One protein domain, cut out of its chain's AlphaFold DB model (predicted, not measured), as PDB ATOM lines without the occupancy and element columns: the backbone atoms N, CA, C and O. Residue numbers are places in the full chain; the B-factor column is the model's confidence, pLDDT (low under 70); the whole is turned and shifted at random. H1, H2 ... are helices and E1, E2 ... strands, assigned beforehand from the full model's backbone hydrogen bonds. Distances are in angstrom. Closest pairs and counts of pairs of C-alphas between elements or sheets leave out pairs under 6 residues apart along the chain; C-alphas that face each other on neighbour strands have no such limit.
ATOM      1  N   SER A  29     109.384 165.374 309.725       74.38
ATOM      2  CA  SER A  29     108.606 166.616 309.790       74.38
ATOM      3  C   SER A  29     108.421 167.112 311.228       74.38
ATOM      4  O   SER A  29     108.536 168.307 311.481       74.38
ATOM      5  N   ALA A  30     108.262 166.201 312.194       79.25
ATOM      6  CA  ALA A  30     108.041 166.519 313.604       79.25
ATOM      7  C   ALA A  30     109.250 167.180 314.286       79.25
ATOM      8  O   ALA A  30     109.116 167.717 315.382       79.25
ATOM      9  N   ARG A  31     110.436 167.140 313.666       87.62
ATOM     10  CA  ARG A  31     111.685 167.728 314.188       87.62
ATOM     11  C   ARG A  31     112.356 168.667 313.187       87.62
ATOM     12  O   ARG A  31     113.542 168.979 313.309       87.62
ATOM     13  N   SER A  32     111.597 169.093 312.180       93.62
ATOM     14  CA  SER A  32     112.039 170.059 311.184       93.62
ATOM     15  C   SER A  32     111.202 171.329 311.292       93.62
ATOM     16  O   SER A  32     109.978 171.276 311.358       93.62
ATOM     17  N   PHE A  33     111.866 172.477 311.272       95.94
ATOM     18  CA  PHE A  33     111.233 173.794 311.327       95.94
ATOM     19  C   PHE A  33     111.533 174.568 310.042       95.94
ATOM     20  O   PHE A  33     112.581 174.338 309.446       95.94
ATOM     21  N   PRO A  34     110.674 175.490 309.578       95.94
ATOM     22  CA  PRO A  34     110.980 176.271 308.380       95.94
ATOM     23  C   PRO A  34     112.280 177.073 308.532       95.94
ATOM     24  O   PRO A  34     113.171 176.959 307.692       95.94
ATOM     25  N   ILE A  35     112.405 177.802 309.647       96.50
ATOM     26  CA  ILE A  35     113.510 178.714 309.972       96.50
ATOM     27  C   ILE A  35     113.810 178.709 311.479       96.50
ATOM     28  O   ILE A  35     113.000 178.225 312.270       96.50
ATOM     29  N   VAL A  36     114.940 179.294 311.888       96.75
ATOM     30  CA  VAL A  36     115.354 179.413 313.301       96.75
ATOM     31  C   VAL A  36     114.316 180.144 314.141       96.75
ATOM     32  O   VAL A  36     113.994 179.678 315.225       96.75
ATOM     33  N   ALA A  37     113.735 181.234 313.635       96.38
ATOM     34  CA  ALA A  37     112.713 181.975 314.375       96.38
ATOM     35  C   ALA A  37     111.511 181.085 314.751       96.38
ATOM     36  O   ALA A  37     111.037 181.136 315.881       96.38
ATOM     37  N   ALA A  38     111.074 180.206 313.841       96.38
ATOM     38  CA  ALA A  38     109.995 179.254 314.101       96.38
ATOM     39  C   ALA A  38     110.405 178.152 315.092       96.38
ATOM     40  O   ALA A  38     109.583 177.720 315.891       96.38
ATOM     41  N   LEU A  39     111.667 177.710 315.055       97.12
ATOM     42  CA  LEU A  39     112.220 176.772 316.037       97.12
ATOM     43  C   LEU A  39     112.270 177.390 317.441       97.12
ATOM     44  O   LEU A  39     111.859 176.756 318.408       97.12
ATOM     45  N   LEU A  40     112.763 178.625 317.565       96.94
ATOM     46  CA  LEU A  40     112.883 179.308 318.854       96.94
ATOM     47  C   LEU A  40     111.514 179.669 319.443       96.94
ATOM     48  O   LEU A  40     111.338 179.572 320.653       96.94
ATOM     49  N   ALA A  41     110.535 180.013 318.603       96.94
ATOM     50  CA  ALA A  41     109.164 180.297 319.027       96.94
ATOM     51  C   ALA A  41     108.333 179.038 319.350       96.94
ATOM     52  O   ALA A  41     107.203 179.158 319.825       96.94
ATOM     53  N   ASP A  42     108.850 177.834 319.087       96.38
ATOM     54  CA  ASP A  42     108.079 176.605 319.249       96.38
ATOM     55  C   ASP A  42     107.819 176.271 320.722       96.38
ATOM     56  O   ASP A  42     108.742 176.081 321.519       96.38
ATOM     57  N   THR A  43     106.534 176.160 321.060       95.69
ATOM     58  CA  THR A  43     106.024 175.724 322.368       95.69
ATOM     59  C   THR A  43     105.566 174.262 322.368       95.69
ATOM     60  O   THR A  43     105.212 173.727 323.417       95.69
ATOM     61  N   SER A  44     105.549 173.606 321.200       94.19
ATOM     62  CA  SER A  44     105.001 172.256 321.029       94.19
ATOM     63  C   SER A  44     106.013 171.141 321.321       94.19
ATOM     64  O   SER A  44     105.626 170.033 321.711       94.19
ATOM     65  N   MET A  45     107.304 171.425 321.142       94.44
ATOM     66  CA  MET A  45     108.425 170.547 321.440       94.44
ATOM     67  C   MET A  45     108.775 170.630 322.925       94.44
ATOM     68  O   MET A  45     109.017 171.713 323.453       94.44
ATOM     69  N   SER A  46     108.817 169.482 323.608       94.94
ATOM     70  CA  SER A  46     109.143 169.420 325.038       94.94
ATOM     71  C   SER A  46     109.797 168.094 325.447       94.94
ATOM     72  O   SER A  46     109.710 167.081 324.742       94.94
ATOM     73  N   TYR A  47     110.435 168.080 326.622       95.00
ATOM     74  CA  TYR A  47     110.982 166.859 327.233       95.00
ATOM     75  C   TYR A  47     109.881 165.911 327.754       95.00
ATOM     76  O   TYR A  47     110.017 164.681 327.724       95.00
ATOM     77  N   SER A  48     108.763 166.477 328.212       89.56
ATOM     78  CA  SER A  48     107.601 165.764 328.747       89.56
ATOM     79  C   SER A  48     106.306 166.509 328.401       89.56
ATOM     80  O   SER A  48     106.217 167.724 328.545       89.56
ATOM     81  N   GLY A  49     105.289 165.786 327.922       80.31
ATOM     82  CA  GLY A  49     103.920 166.307 327.778       80.31
ATOM     83  C   GLY A  49     103.603 167.183 326.555       80.31
ATOM     84  O   GLY A  49     102.450 167.562 326.399       80.31
ATOM     85  N   GLY A  50     104.565 167.494 325.681       80.06
ATOM     86  CA  GLY A  50     104.340 168.269 324.453       80.06
ATOM     87  C   GLY A  50     103.858 167.414 323.279       80.06
ATOM     88  O   GLY A  50     104.045 166.194 323.265       80.06
ATOM     89  N   ALA A  51     103.285 168.060 322.257       85.56
ATOM     90  CA  ALA A  51     102.860 167.392 321.022       85.56
ATOM     91  C   ALA A  51     104.046 166.760 320.265       85.56
ATOM     92  O   ALA A  51     103.877 165.769 319.554       85.56
ATOM     93  N   ARG A  52     105.259 167.304 320.444       90.00
ATOM     94  CA  ARG A  52     106.504 166.808 319.844       90.00
ATOM     95  C   ARG A  52     107.512 166.453 320.934       90.00
ATOM     96  O   ARG A  52     108.328 167.270 321.352       90.00
ATOM     97  N   ARG A  53     107.469 165.212 321.418       91.12
ATOM     98  CA  ARG A  53     108.388 164.763 322.471       91.12
ATOM     99  C   ARG A  53     109.812 164.571 321.936       91.12
ATOM    100  O   ARG A  53     110.025 163.876 320.938       91.12
ATOM    101  N   VAL A  54     110.783 165.132 322.650       94.38
ATOM    102  CA  VAL A  54     112.219 164.980 322.370       94.38
ATOM    103  C   VAL A  54     112.982 164.488 323.597       94.38
ATOM    104  O   VAL A  54     112.549 164.661 324.736       94.38
ATOM    105  N   LYS A  55     114.131 163.856 323.363       93.69
ATOM    106  CA  LYS A  55     115.097 163.449 324.388       93.69
ATOM    107  C   LYS A  55     116.485 163.986 324.049       93.69
ATOM    108  O   LYS A  55     116.766 164.319 322.901       93.69
ATOM    109  N   ALA A  56     117.360 164.038 325.053       94.25
ATOM    110  CA  ALA A  56     118.756 164.413 324.850       94.25
ATOM    111  C   ALA A  56     119.401 163.559 323.742       94.25
ATOM    112  O   ALA A  56     119.187 162.346 323.682       94.25
ATOM    113  N   GLY A  57     120.170 164.205 322.869       91.94
ATOM    114  CA  GLY A  57     120.818 163.584 321.715       91.94
ATOM    115  C   GLY A  57     119.985 163.577 320.430       91.94
ATOM    116  O   GLY A  57     120.552 163.334 319.367       91.94
ATOM    117  N   ASP A  58     118.681 163.873 320.492       93.62
ATOM    118  CA  ASP A  58     117.836 163.964 319.297       93.62
ATOM    119  C   ASP A  58     118.296 165.095 318.361       93.62
ATOM    120  O   ASP A  58     118.653 166.181 318.811       93.62
ATOM    121  N   GLY A  59     118.245 164.853 317.048       92.94
ATOM    122  CA  GLY A  59     118.521 165.867 316.030       92.94
ATOM    123  C   GLY A  59     117.294 166.721 315.702       92.94
ATOM    124  O   GLY A  59     116.189 166.196 315.541       92.94
ATOM    125  N   VAL A  60     117.511 168.026 315.556       95.56
ATOM    126  CA  VAL A  60     116.533 169.025 315.104       95.56
ATOM    127  C   VAL A  60     117.153 169.817 313.957       95.56
ATOM    128  O   VAL A  60     118.355 170.079 313.964       95.56
ATOM    129  N   ARG A  61     116.360 170.202 312.952       95.56
ATOM    130  CA  ARG A  61     116.874 170.989 311.823       95.56
ATOM    131  C   ARG A  61     115.929 172.087 311.365       95.56
ATOM    132  O   ARG A  61     114.715 171.987 311.525       95.56
ATOM    133  N   THR A  62     116.490 173.100 310.718       96.44
ATOM    134  CA  THR A  62     115.722 174.063 309.921       96.44
ATOM    135  C   THR A  62     115.778 173.678 308.447       96.44
ATOM    136  O   THR A  62     116.815 173.230 307.970       96.44
ATOM    137  N   ILE A  63     114.667 173.794 307.723       94.38
ATOM    138  CA  ILE A  63     114.555 173.325 306.337       94.38
ATOM    139  C   ILE A  63     115.106 174.373 305.374       94.38
ATOM    140  O   ILE A  63     115.930 174.038 304.532       94.38
ATOM    141  N   GLN A  64     114.676 175.633 305.495       94.12
ATOM    142  CA  GLN A  64     115.053 176.678 304.536       94.12
ATOM    143  C   GLN A  64     116.517 177.098 304.689       94.12
ATOM    144  O   GLN A  64     117.173 177.425 303.709       94.12
ATOM    145  N   GLN A  65     117.024 177.077 305.922       94.31
ATOM    146  CA  GLN A  65     118.383 177.514 306.244       94.31
ATOM    147  C   GLN A  65     119.360 176.341 306.405       94.31
ATOM    148  O   GLN A  65     120.565 176.551 306.480       94.31
ATOM    149  N   ASN A  66     118.848 175.106 306.462       95.06
ATOM    150  CA  ASN A  66     119.628 173.879 306.628       95.06
ATOM    151  C   ASN A  66     120.547 173.865 307.872       95.06
ATOM    152  O   ASN A  66     121.606 173.240 307.868       95.06
ATOM    153  N   PHE A  67     120.154 174.538 308.956       95.94
ATOM    154  CA  PHE A  67     120.894 174.487 310.219       95.94
ATOM    155  C   PHE A  67     120.512 173.263 311.045       95.94
ATOM    156  O   PHE A  67     119.322 172.959 311.176       95.94
ATOM    157  N   GLY A  68     121.510 172.605 311.635       94.88
ATOM    158  CA  GLY A  68     121.341 171.464 312.530       94.88
ATOM    159  C   GLY A  68     121.491 171.837 314.004       94.88
ATOM    160  O   GLY A  68     122.251 172.735 314.365       94.88
ATOM    161  N   TYR A  69     120.780 171.110 314.861       95.56
ATOM    162  CA  TYR A  69     120.845 171.214 316.314       95.56
ATOM    163  C   TYR A  69     120.734 169.823 316.939       95.56
ATOM    164  O   TYR A  69     120.085 168.932 316.388       95.56
ATOM    165  N   GLN A  70     121.318 169.656 318.119       94.75
ATOM    166  CA  GLN A  70     121.143 168.492 318.974       94.75
ATOM    167  C   GLN A  70     120.425 168.902 320.261       94.75
ATOM    168  O   GLN A  70     120.786 169.889 320.897       94.75
ATOM    169  N   VAL A  71     119.416 168.139 320.668       95.19
ATOM    170  CA  VAL A  71     118.692 168.371 321.919       95.19
ATOM    171  C   VAL A  71     119.622 168.103 323.099       95.19
ATOM    172  O   VAL A  71     120.173 167.011 323.245       95.19
ATOM    173  N   ALA A  72     119.790 169.105 323.955       94.69
ATOM    174  CA  ALA A  72     120.562 169.001 325.182       94.69
ATOM    175  C   ALA A  72     119.757 168.283 326.276       94.69
ATOM    176  O   ALA A  72     118.533 168.157 326.196       94.69
ATOM    177  N   ALA A  73     120.431 167.833 327.334       94.94
ATOM    178  CA  ALA A  73     119.735 167.358 328.527       94.94
ATOM    179  C   ALA A  73     118.906 168.496 329.163       94.94
ATOM    180  O   ALA A  73     119.351 169.645 329.151       94.94
ATOM    181  N   PRO A  74     117.739 168.211 329.774       95.44
ATOM    182  CA  PRO A  74     116.926 169.245 330.425       95.44
ATOM    183  C   PRO A  74     117.692 169.982 331.538       95.44
ATOM    184  O   PRO A  74     117.497 171.179 331.750       95.44
ATOM    185  N   SER A  75     118.627 169.298 332.203       93.38
ATOM    186  CA  SER A  75     119.513 169.859 333.228       93.38
ATOM    187  C   SER A  75     120.750 170.581 332.674       93.38
ATOM    188  O   SER A  75     121.498 171.160 333.456       93.38
ATOM    189  N   ALA A  76     120.983 170.587 331.357       90.69
ATOM    190  CA  ALA A  76     122.172 171.205 330.776       90.69
ATOM    191  C   ALA A  76     122.209 172.717 331.049       90.69
ATOM    192  O   ALA A  76     121.262 173.446 330.733       90.69
ATOM    193  N   THR A  77     123.313 173.204 331.610       88.00
ATOM    194  CA  THR A  77     123.562 174.631 331.879       88.00
ATOM    195  C   THR A  77     124.403 175.300 330.793       88.00
ATOM    196  O   THR A  77     124.469 176.520 330.739       88.00
ATOM    197  N   ASN A  78     125.007 174.514 329.901       84.69
ATOM    198  CA  ASN A  78     125.905 174.959 328.835       84.69
ATOM    199  C   ASN A  78     125.265 174.885 327.432       84.69
ATOM    200  O   ASN A  78     125.972 174.836 326.433       84.69
ATOM    201  N   HIS A  79     123.936 174.807 327.350       92.00
ATOM    202  CA  HIS A  79     123.213 174.790 326.078       92.00
ATOM    203  C   HIS A  79     123.356 176.128 325.336       92.00
ATOM    204  O   HIS A  79     123.583 177.165 325.954       92.00
ATOM    205  N   HIS A  80     123.206 176.115 324.011       92.69
ATOM    206  CA  HIS A  80     123.334 177.324 323.192       92.69
ATOM    207  C   HIS A  80     122.032 178.121 323.118       92.69
ATOM    208  O   HIS A  80     122.052 179.346 323.154       92.69
ATOM    209  N   LEU A  81     120.907 177.420 322.968       95.62
ATOM    210  CA  LEU A  81     119.593 178.013 322.728       95.62
ATOM    211  C   LEU A  81     118.535 177.292 323.558       95.62
ATOM    212  O   LEU A  81     118.684 176.105 323.858       95.62
ATOM    213  N   THR A  82     117.453 177.995 323.875       96.56
ATOM    214  CA  THR A  82     116.253 177.426 324.494       96.56
ATOM    215  C   THR A  82     115.039 177.835 323.668       96.56
ATOM    216  O   THR A  82     114.888 179.012 323.348       96.56
ATOM    217  N   THR A  83     114.195 176.874 323.289       97.00
ATOM    218  CA  THR A  83     112.916 177.165 322.622       97.00
ATOM    219  C   THR A  83     111.889 177.699 323.621       97.00
ATOM    220  O   THR A  83     112.025 177.492 324.827       97.00
ATOM    221  N   ALA A  84     110.816 178.329 323.142       95.62
ATOM    222  CA  ALA A  84     109.721 178.803 323.989       95.62
ATOM    223  C   ALA A  84     109.066 177.673 324.818       95.62
ATOM    224  O   ALA A  84     108.606 177.909 325.932       95.62
ATOM    225  N   GLY A  85     109.076 176.433 324.314       94.19
ATOM    226  CA  GLY A  85     108.655 175.219 325.029       94.19
ATOM    227  C   GLY A  85     109.659 174.689 326.064       94.19
ATOM    228  O   GLY A  85     109.419 173.647 326.673       94.19
ATOM    229  N   GLY A  86     110.792 175.371 326.266       95.62
ATOM    230  CA  GLY A  86     111.812 175.028 327.260       95.62
ATOM    231  C   GLY A  86     112.820 173.963 326.815       95.62
ATOM    232  O   GLY A  86     113.575 173.454 327.646       95.62
ATOM    233  N   VAL A  87     112.856 173.601 325.528       97.12
ATOM    234  CA  VAL A  87     113.822 172.621 325.010       97.12
ATOM    235  C   VAL A  87     115.155 173.294 324.753       97.12
ATOM    236  O   VAL A  87     115.244 174.266 324.007       97.12
ATOM    237  N   LYS A  88     116.206 172.734 325.346       96.62
ATOM    238  CA  LYS A  88     117.572 173.227 325.219       96.62
ATOM    239  C   LYS A  88     118.260 172.577 324.027       96.62
ATOM    240  O   LYS A  88     118.127 171.371 323.813       96.62
ATOM    241  N   LEU A  89     119.018 173.361 323.270       95.69
ATOM    242  CA  LEU A  89     119.641 172.940 322.018       95.69
ATOM    243  C   LEU A  89     121.131 173.290 321.991       95.69
ATOM    244  O   LEU A  89     121.534 174.391 322.375       95.69
ATOM    245  N   TYR A  90     121.935 172.371 321.465       94.56
ATOM    246  CA  TYR A  90     123.283 172.627 320.975       94.56
ATOM    247  C   TYR A  90     123.218 172.820 319.463       94.56
ATOM    248  O   TYR A  90     122.885 171.894 318.728       94.56
ATOM    249  N   ALA A  91     123.516 174.026 318.988       94.56
ATOM    250  CA  ALA A  91     123.810 174.254 317.575       94.56
ATOM    251  C   ALA A  91     124.911 173.294 317.086       94.56
ATOM    252  O   ALA A  91     125.905 173.090 317.785       94.56
ATOM    253  N   LEU A  92     124.729 172.720 315.898       92.50
ATOM    254  CA  LEU A  92     125.738 171.924 315.199       92.50
ATOM    255  C   LEU A  92     126.370 172.777 314.093       92.50
ATOM    256  O   LEU A  92     125.640 173.534 313.452       92.50
ATOM    257  N   PRO A  93     127.682 172.667 313.837       92.19
ATOM    258  CA  PRO A  93     128.312 173.436 312.771       92.19
ATOM    259  C   PRO A  93     127.674 173.110 311.414       92.19
ATOM    260  O   PRO A  93     127.172 172.005 311.186       92.19
ATOM    261  N   SER A  94     127.693 174.082 310.504       89.88
ATOM    262  CA  SER A  94     127.254 173.883 309.121       89.88
ATOM    263  C   SER A  94     128.130 172.856 308.390       89.88
ATOM    264  O   SER A  94     129.167 172.421 308.890       89.88
ATOM    265  N   ALA A  95     127.749 172.485 307.163       86.31
ATOM    266  CA  ALA A  95     128.533 171.554 306.344       86.31
ATOM    267  C   ALA A  95     129.965 172.048 306.053       86.31
ATOM    268  O   ALA A  95     130.845 171.233 305.790       86.31
ATOM    269  N   THR A  96     130.213 173.361 306.119       86.56
ATOM    270  CA  THR A  96     131.556 173.951 305.980       86.56
ATOM    271  C   THR A  96     132.332 174.003 307.298       86.56
ATOM    272  O   THR A  96     133.479 174.433 307.311       86.56
ATOM    273  N   GLY A  97     131.719 173.598 308.411       89.38
ATOM    274  CA  GLY A  97     132.293 173.670 309.751       89.38
ATOM    275  C   GLY A  97     132.010 174.980 310.500       89.38
ATOM    276  O   GLY A  97     132.188 175.040 311.715       89.38
ATOM    277  N   ALA A  98     131.521 176.030 309.843       94.12
ATOM    278  CA  ALA A  98     131.265 177.299 310.523       94.12
ATOM    279  C   ALA A  98     129.953 177.280 311.326       94.12
ATOM    280  O   ALA A  98     128.957 176.690 310.889       94.12
ATOM    281  N   PHE A  99     129.941 177.989 312.453       95.94
ATOM    282  CA  PHE A  99     128.717 178.424 313.132       95.94
ATOM    283  C   PHE A  99     128.260 179.757 312.542       95.94
ATOM    284  O   PHE A  99     129.074 180.669 312.410       95.94
ATOM    285  N   THR A 100     126.982 179.897 312.187       96.81
ATOM    286  CA  THR A 100     126.486 181.149 311.593       96.81
ATOM    287  C   THR A 100     125.702 181.986 312.592       96.81
ATOM    288  O   THR A 100     125.031 181.443 313.464       96.81
ATOM    289  N   VAL A 101     125.735 183.311 312.469       97.69
ATOM    290  CA  VAL A 101     124.994 184.203 313.379       97.69
ATOM    291  C   VAL A 101     123.478 183.968 313.294       97.69
ATOM    292  O   VAL A 101     122.799 183.951 314.325       97.69
ATOM    293  N   ARG A 102     122.933 183.689 312.098       97.12
ATOM    294  CA  ARG A 102     121.506 183.335 311.942       97.12
ATOM    295  C   ARG A 102     121.110 182.070 312.698       97.12
ATOM    296  O   ARG A 102     119.964 181.969 313.136       97.12
ATOM    297  N   GLN A 103     122.030 181.123 312.886       96.50
ATOM    298  CA  GLN A 103     121.781 179.900 313.654       96.50
ATOM    299  C   GLN A 103     121.447 180.193 315.126       96.50
ATOM    300  O   GLN A 103     120.738 179.422 315.764       96.50
ATOM    301  N   PHE A 104     121.904 181.329 315.655       97.19
ATOM    302  CA  PHE A 104     121.666 181.753 317.037       97.19
ATOM    303  C   PHE A 104     120.617 182.868 317.141       97.19
ATOM    304  O   PHE A 104     120.548 183.560 318.152       97.19
ATOM    305  N   GLY A 105     119.787 183.038 316.105       96.88
ATOM    306  CA  GLY A 105     118.664 183.978 316.106       96.88
ATOM    307  C   GLY A 105     118.996 185.391 315.628       96.88
ATOM    308  O   GLY A 105     118.122 186.250 315.679       96.88
ATOM    309  N   GLY A 106     120.212 185.646 315.135       97.06
ATOM    310  CA  GLY A 106     120.547 186.949 314.564       97.06
ATOM    311  C   GLY A 106     119.783 187.228 313.267       97.06
ATOM    312  O   GLY A 106     119.585 186.335 312.436       97.06
ATOM    313  N   ALA A 107     119.368 188.480 313.085       95.94
ATOM    314  CA  ALA A 107     118.629 188.936 311.916       95.94
ATOM    315  C   ALA A 107     119.245 190.206 311.311       95.94
ATOM    316  O   ALA A 107     119.935 190.977 311.977       95.94
ATOM    317  N   GLU A 108     118.969 190.419 310.028       94.69
ATOM    318  CA  GLU A 108     119.433 191.576 309.263       94.69
ATOM    319  C   GLU A 108     118.934 192.889 309.888       94.69
ATOM    320  O   GLU A 108     117.748 193.012 310.189       94.69
ATOM    321  N   GLY A 109     119.831 193.855 310.097       93.06
ATOM    322  CA  GLY A 109     119.496 195.171 310.656       93.06
ATOM    323  C   GLY A 109     119.086 195.175 312.137       93.06
ATOM    324  O   GLY A 109     118.707 196.223 312.651       93.06
ATOM    325  N   SER A 110     119.158 194.032 312.827       96.88
ATOM    326  CA  SER A 110     118.843 193.911 314.258       96.88
ATOM    327  C   SER A 110     120.090 194.010 315.142       96.88
ATOM    328  O   SER A 110     121.217 193.954 314.644       96.88
ATOM    329  N   ASP A 111     119.892 194.126 316.458       98.06
ATOM    330  CA  ASP A 111     120.959 193.897 317.435       98.06
ATOM    331  C   ASP A 111     121.303 192.408 317.502       98.06
ATOM    332  O   ASP A 111     120.502 191.574 317.928       98.06
ATOM    333  N   ILE A 112     122.512 192.078 317.056       98.31
ATOM    334  CA  ILE A 112     123.009 190.707 316.962       98.31
ATOM    335  C   ILE A 112     124.021 190.373 318.054       98.31
ATOM    336  O   ILE A 112     124.623 189.300 317.995       98.31
ATOM    337  N   THR A 113     124.212 191.247 319.049       98.12
ATOM    338  CA  THR A 113     125.240 191.096 320.093       98.12
ATOM    339  C   THR A 113     125.188 189.714 320.742       98.12
ATOM    340  O   THR A 113     126.184 188.990 320.771       98.12
ATOM    341  N   GLN A 114     124.001 189.301 321.196       97.06
ATOM    342  CA  GLN A 114     123.815 188.007 321.850       97.06
ATOM    343  C   GLN A 114     124.017 186.830 320.883       97.06
ATOM    344  O   GLN A 114     124.699 185.866 321.230       97.06
ATOM    345  N   ALA A 115     123.456 186.900 319.672       97.75
ATOM    346  CA  ALA A 115     123.556 185.826 318.682       97.75
ATOM    347  C   ALA A 115     125.010 185.595 318.238       97.75
ATOM    348  O   ALA A 115     125.476 184.456 318.185       97.75
ATOM    349  N   LEU A 116     125.749 186.678 317.981       98.06
ATOM    350  CA  LEU A 116     127.165 186.630 317.634       98.06
ATOM    351  C   LEU A 116     128.008 186.089 318.796       98.06
ATOM    352  O   LEU A 116     128.845 185.211 318.584       98.06
ATOM    353  N   GLN A 117     127.748 186.539 320.028       97.38
ATOM    354  CA  GLN A 117     128.463 186.028 321.197       97.38
ATOM    355  C   GLN A 117     128.229 184.527 321.411       97.38
ATOM    356  O   GLN A 117     129.170 183.793 321.719       97.38
ATOM    357  N   LEU A 118     126.995 184.045 321.228       95.19
ATOM    358  CA  LEU A 118     126.672 182.620 321.334       95.19
ATOM    359  C   LEU A 118     127.346 181.790 320.233       95.19
ATOM    360  O   LEU A 118     127.868 180.716 320.535       95.19
ATOM    361  N   ALA A 119     127.404 182.297 318.998       95.81
ATOM    362  CA  ALA A 119     128.115 181.638 317.901       95.81
ATOM    363  C   ALA A 119     129.616 181.489 318.201       95.81
ATOM    364  O   ALA A 119     130.181 180.409 318.025       95.81
ATOM    365  N   ILE A 120     130.245 182.540 318.735       95.25
ATOM    366  CA  ILE A 120     131.648 182.504 319.168       95.25
ATOM    367  C   ILE A 120     131.852 181.518 320.319       95.25
ATOM    368  O   ILE A 120     132.792 180.723 320.286       95.25
ATOM    369  N   ASN A 121     130.962 181.516 321.315       92.62
ATOM    370  CA  ASN A 121     131.039 180.583 322.438       92.62
ATOM    371  C   ASN A 121     130.975 179.124 321.963       92.62
ATOM    372  O   ASN A 121     131.774 178.298 322.408       92.62
ATOM    373  N   ALA A 122     130.068 178.823 321.030       91.31
ATOM    374  CA  ALA A 122     129.945 177.503 320.422       91.31
ATOM    375  C   ALA A 122     131.223 177.102 319.665       91.31
ATOM    376  O   ALA A 122     131.742 176.004 319.880       91.31
ATOM    377  N   ALA A 123     131.764 178.007 318.843       92.31
ATOM    378  CA  ALA A 123     132.972 177.770 318.056       92.31
ATOM    379  C   ALA A 123     134.224 177.554 318.924       92.31
ATOM    380  O   ALA A 123     135.043 176.686 318.620       92.31
ATOM    381  N   ALA A 124     134.372 178.321 320.008       89.31
ATOM    382  CA  ALA A 124     135.563 178.310 320.855       89.31
ATOM    383  C   ALA A 124     135.586 177.161 321.879       89.31
ATOM    384  O   ALA A 124     136.663 176.641 322.193       89.31
ATOM    385  N   TYR A 125     134.418 176.772 322.412       85.31
ATOM    386  CA  TYR A 125     134.320 175.882 323.576       85.31
ATOM    387  C   TYR A 125     133.581 174.564 323.327       85.31
ATOM    388  O   TYR A 125     133.631 173.705 324.200       85.31
ATOM    389  N   GLY A 126     132.951 174.364 322.161       78.38
ATOM    390  CA  GLY A 126     132.379 173.067 321.773       78.38
ATOM    391  C   GLY A 126     131.416 172.495 322.817       78.38
ATOM    392  O   GLY A 126     131.620 171.394 323.310       78.38
ATOM    393  N   LEU A 127     130.376 173.244 323.194       66.56
ATOM    394  CA  LEU A 127     129.613 172.994 324.428       66.56
ATOM    395  C   LEU A 127     128.731 171.720 324.428       66.56
ATOM    396  O   LEU A 127     127.986 171.494 325.381       66.56
ATOM    397  N   ALA A 128     128.826 170.851 323.420       60.00
ATOM    398  CA  ALA A 128     128.156 169.551 323.417       60.00
ATOM    399  C   ALA A 128     128.993 168.482 324.170       60.00
ATOM    400  O   ALA A 128     130.210 168.407 323.966       60.00
ATOM    401  N   PRO A 129     128.381 167.623 325.015       47.34
ATOM    402  CA  PRO A 129     129.089 166.579 325.761       47.34
ATOM    403  C   PRO A 129     129.971 165.694 324.864       47.34
ATOM    404  O   PRO A 129     129.474 165.070 323.932       47.34
ATOM    405  N   GLY A 130     131.273 165.620 325.164       50.59
ATOM    406  CA  GLY A 130     132.231 164.767 324.444       50.59
ATOM    407  C   GLY A 130     132.784 165.344 323.135       50.59
ATOM    408  O   GLY A 130     133.517 164.646 322.438       50.59
ATOM    409  N   THR A 131     132.486 166.603 322.806       54.34
ATOM    410  CA  THR A 131     132.964 167.250 321.574       54.34
ATOM    411  C   THR A 131     134.075 168.239 321.905       54.34
ATOM    412  O   THR A 131     133.850 169.210 322.619       54.34
ATOM    413  N   GLN A 132     135.290 168.015 321.397       57.91
ATOM    414  CA  GLN A 132     136.291 169.087 321.387       57.91
ATOM    415  C   GLN A 132     135.836 170.212 320.446       57.91
ATOM    416  O   GLN A 132     135.035 169.966 319.548       57.91
ATOM    417  N   ALA A 133     136.328 171.439 320.642       60.69
ATOM    418  CA  ALA A 133     136.068 172.554 319.731       60.69
ATOM    419  C   ALA A 133     136.477 172.148 318.303       60.69
ATOM    420  O   ALA A 133     137.660 171.997 318.013       60.69
ATOM    421  N   THR A 134     135.498 171.878 317.436       55.59
ATOM    422  CA  THR A 134     135.759 171.162 316.181       55.59
ATOM    423  C   THR A 134     136.218 172.072 315.048       55.59
ATOM    424  O   THR A 134     136.849 171.572 314.120       55.59
ATOM    425  N   THR A 135     135.914 173.377 315.085       68.31
ATOM    426  CA  THR A 135     136.080 174.235 313.893       68.31
ATOM    427  C   THR A 135     136.695 175.605 314.161       68.31
ATOM    428  O   THR A 135     137.484 176.076 313.346       68.31
ATOM    429  N   GLY A 136     136.391 176.238 315.302       85.88
ATOM    430  CA  GLY A 136     136.919 177.562 315.642       85.88
ATOM    431  C   GLY A 136     136.494 178.681 314.681       85.88
ATOM    432  O   GLY A 136     137.102 179.743 314.726       85.88
ATOM    433  N   GLU A 137     135.489 178.478 313.820       95.25
ATOM    434  CA  GLU A 137     135.047 179.462 312.816       95.25
ATOM    435  C   GLU A 137     133.598 179.915 313.048       95.25
ATOM    436  O   GLU A 137     132.687 179.103 313.243       95.25
ATOM    437  N   VAL A 138     133.392 181.230 312.974       97.56
ATOM    438  CA  VAL A 138     132.095 181.907 312.996       97.56
ATOM    439  C   VAL A 138     131.916 182.687 311.701       97.56
ATOM    440  O   VAL A 138     132.772 183.492 311.340       97.56
ATOM    441  N   LEU A 139     130.778 182.488 311.038       97.81
ATOM    442  CA  LEU A 139     130.369 183.245 309.859       97.81
ATOM    443  C   LEU A 139     129.226 184.206 310.210       97.81
ATOM    444  O   LEU A 139     128.137 183.789 310.609       97.81
ATOM    445  N   ILE A 140     129.448 185.500 310.011       97.62
ATOM    446  CA  ILE A 140     128.408 186.525 310.078       97.62
ATOM    447  C   ILE A 140     127.688 186.547 308.727       97.62
ATOM    448  O   ILE A 140     128.025 187.308 307.828       97.62
ATOM    449  N   ASP A 141     126.681 185.686 308.575       96.25
ATOM    450  CA  ASP A 141     125.861 185.513 307.368       96.25
ATOM    451  C   ASP A 141     124.749 186.577 307.231       96.25
ATOM    452  O   ASP A 141     123.615 186.304 306.811       96.25
ATOM    453  N   LEU A 142     125.095 187.813 307.599       95.19
ATOM    454  CA  LEU A 142     124.265 189.017 307.593       95.19
ATOM    455  C   LEU A 142     125.008 190.136 306.851       95.19
ATOM    456  O   LEU A 142     126.240 190.212 306.921       95.19
ATOM    457  N   ARG A 143     124.279 191.018 306.160       94.31
ATOM    458  CA  ARG A 143     124.888 192.196 305.511       94.31
ATOM    459  C   ARG A 143     125.026 193.367 306.481       94.31
ATOM    460  O   ARG A 143     125.959 194.149 306.366       94.31
TER     461      ARG A 143
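Overview. This is residues 29 to 143 of the 772 residues of an uncharacterized protein of Rubellimicrobium rubrum (UniProt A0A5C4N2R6). The domain has little regular structure: loops surround a small twisted sheet of E1, E2 and E3, with H1 beside it and H2, H3 and E4 grouped at one end. The 115 printed residues, 37 in named elements, run H1 E1 E2 E3 H2 H3 E4, class mixed. The sheet, E1 - E2 - E3, is a meander, each strand antiparallel to the one before. The whole is compact, radius of gyration of the C-alphas 13.2 A, spanning 38 by 32 by 23 A.

Arrangement. E2, residues 68 to 71, forms hairpins with E1, residues 59 to 62 (N 60 to O 69, 2.9 A), and E3, residues 88 to 91 (N 70 to O 90, 2.8 A). H1, residues 36 to 40, is on the sheet, over none of its strands. H3, residues 113 to 125, touches H2, residues 101 to 104, with 115 to 119 alone; the closest C-alphas, Phe 104 and Ala 115, are 4.8 A apart. Every O i to N i+4 pair is within hydrogen-bond range in H1 and H3; H2 is too short. E4, residues 137 to 139, pairs with no named strand.

Along the chain. H3 runs 18.1 A from C-alpha 113 (125.240, 191.096, 320.093) to C-alpha 125 (134.320, 175.882, 323.576).

Size, cuts and confidence. The printed part has no cut. Links H1 to E1, E2 to E3 and H3 to E4 are long. Residues 127 to 135 have pLDDT under 70.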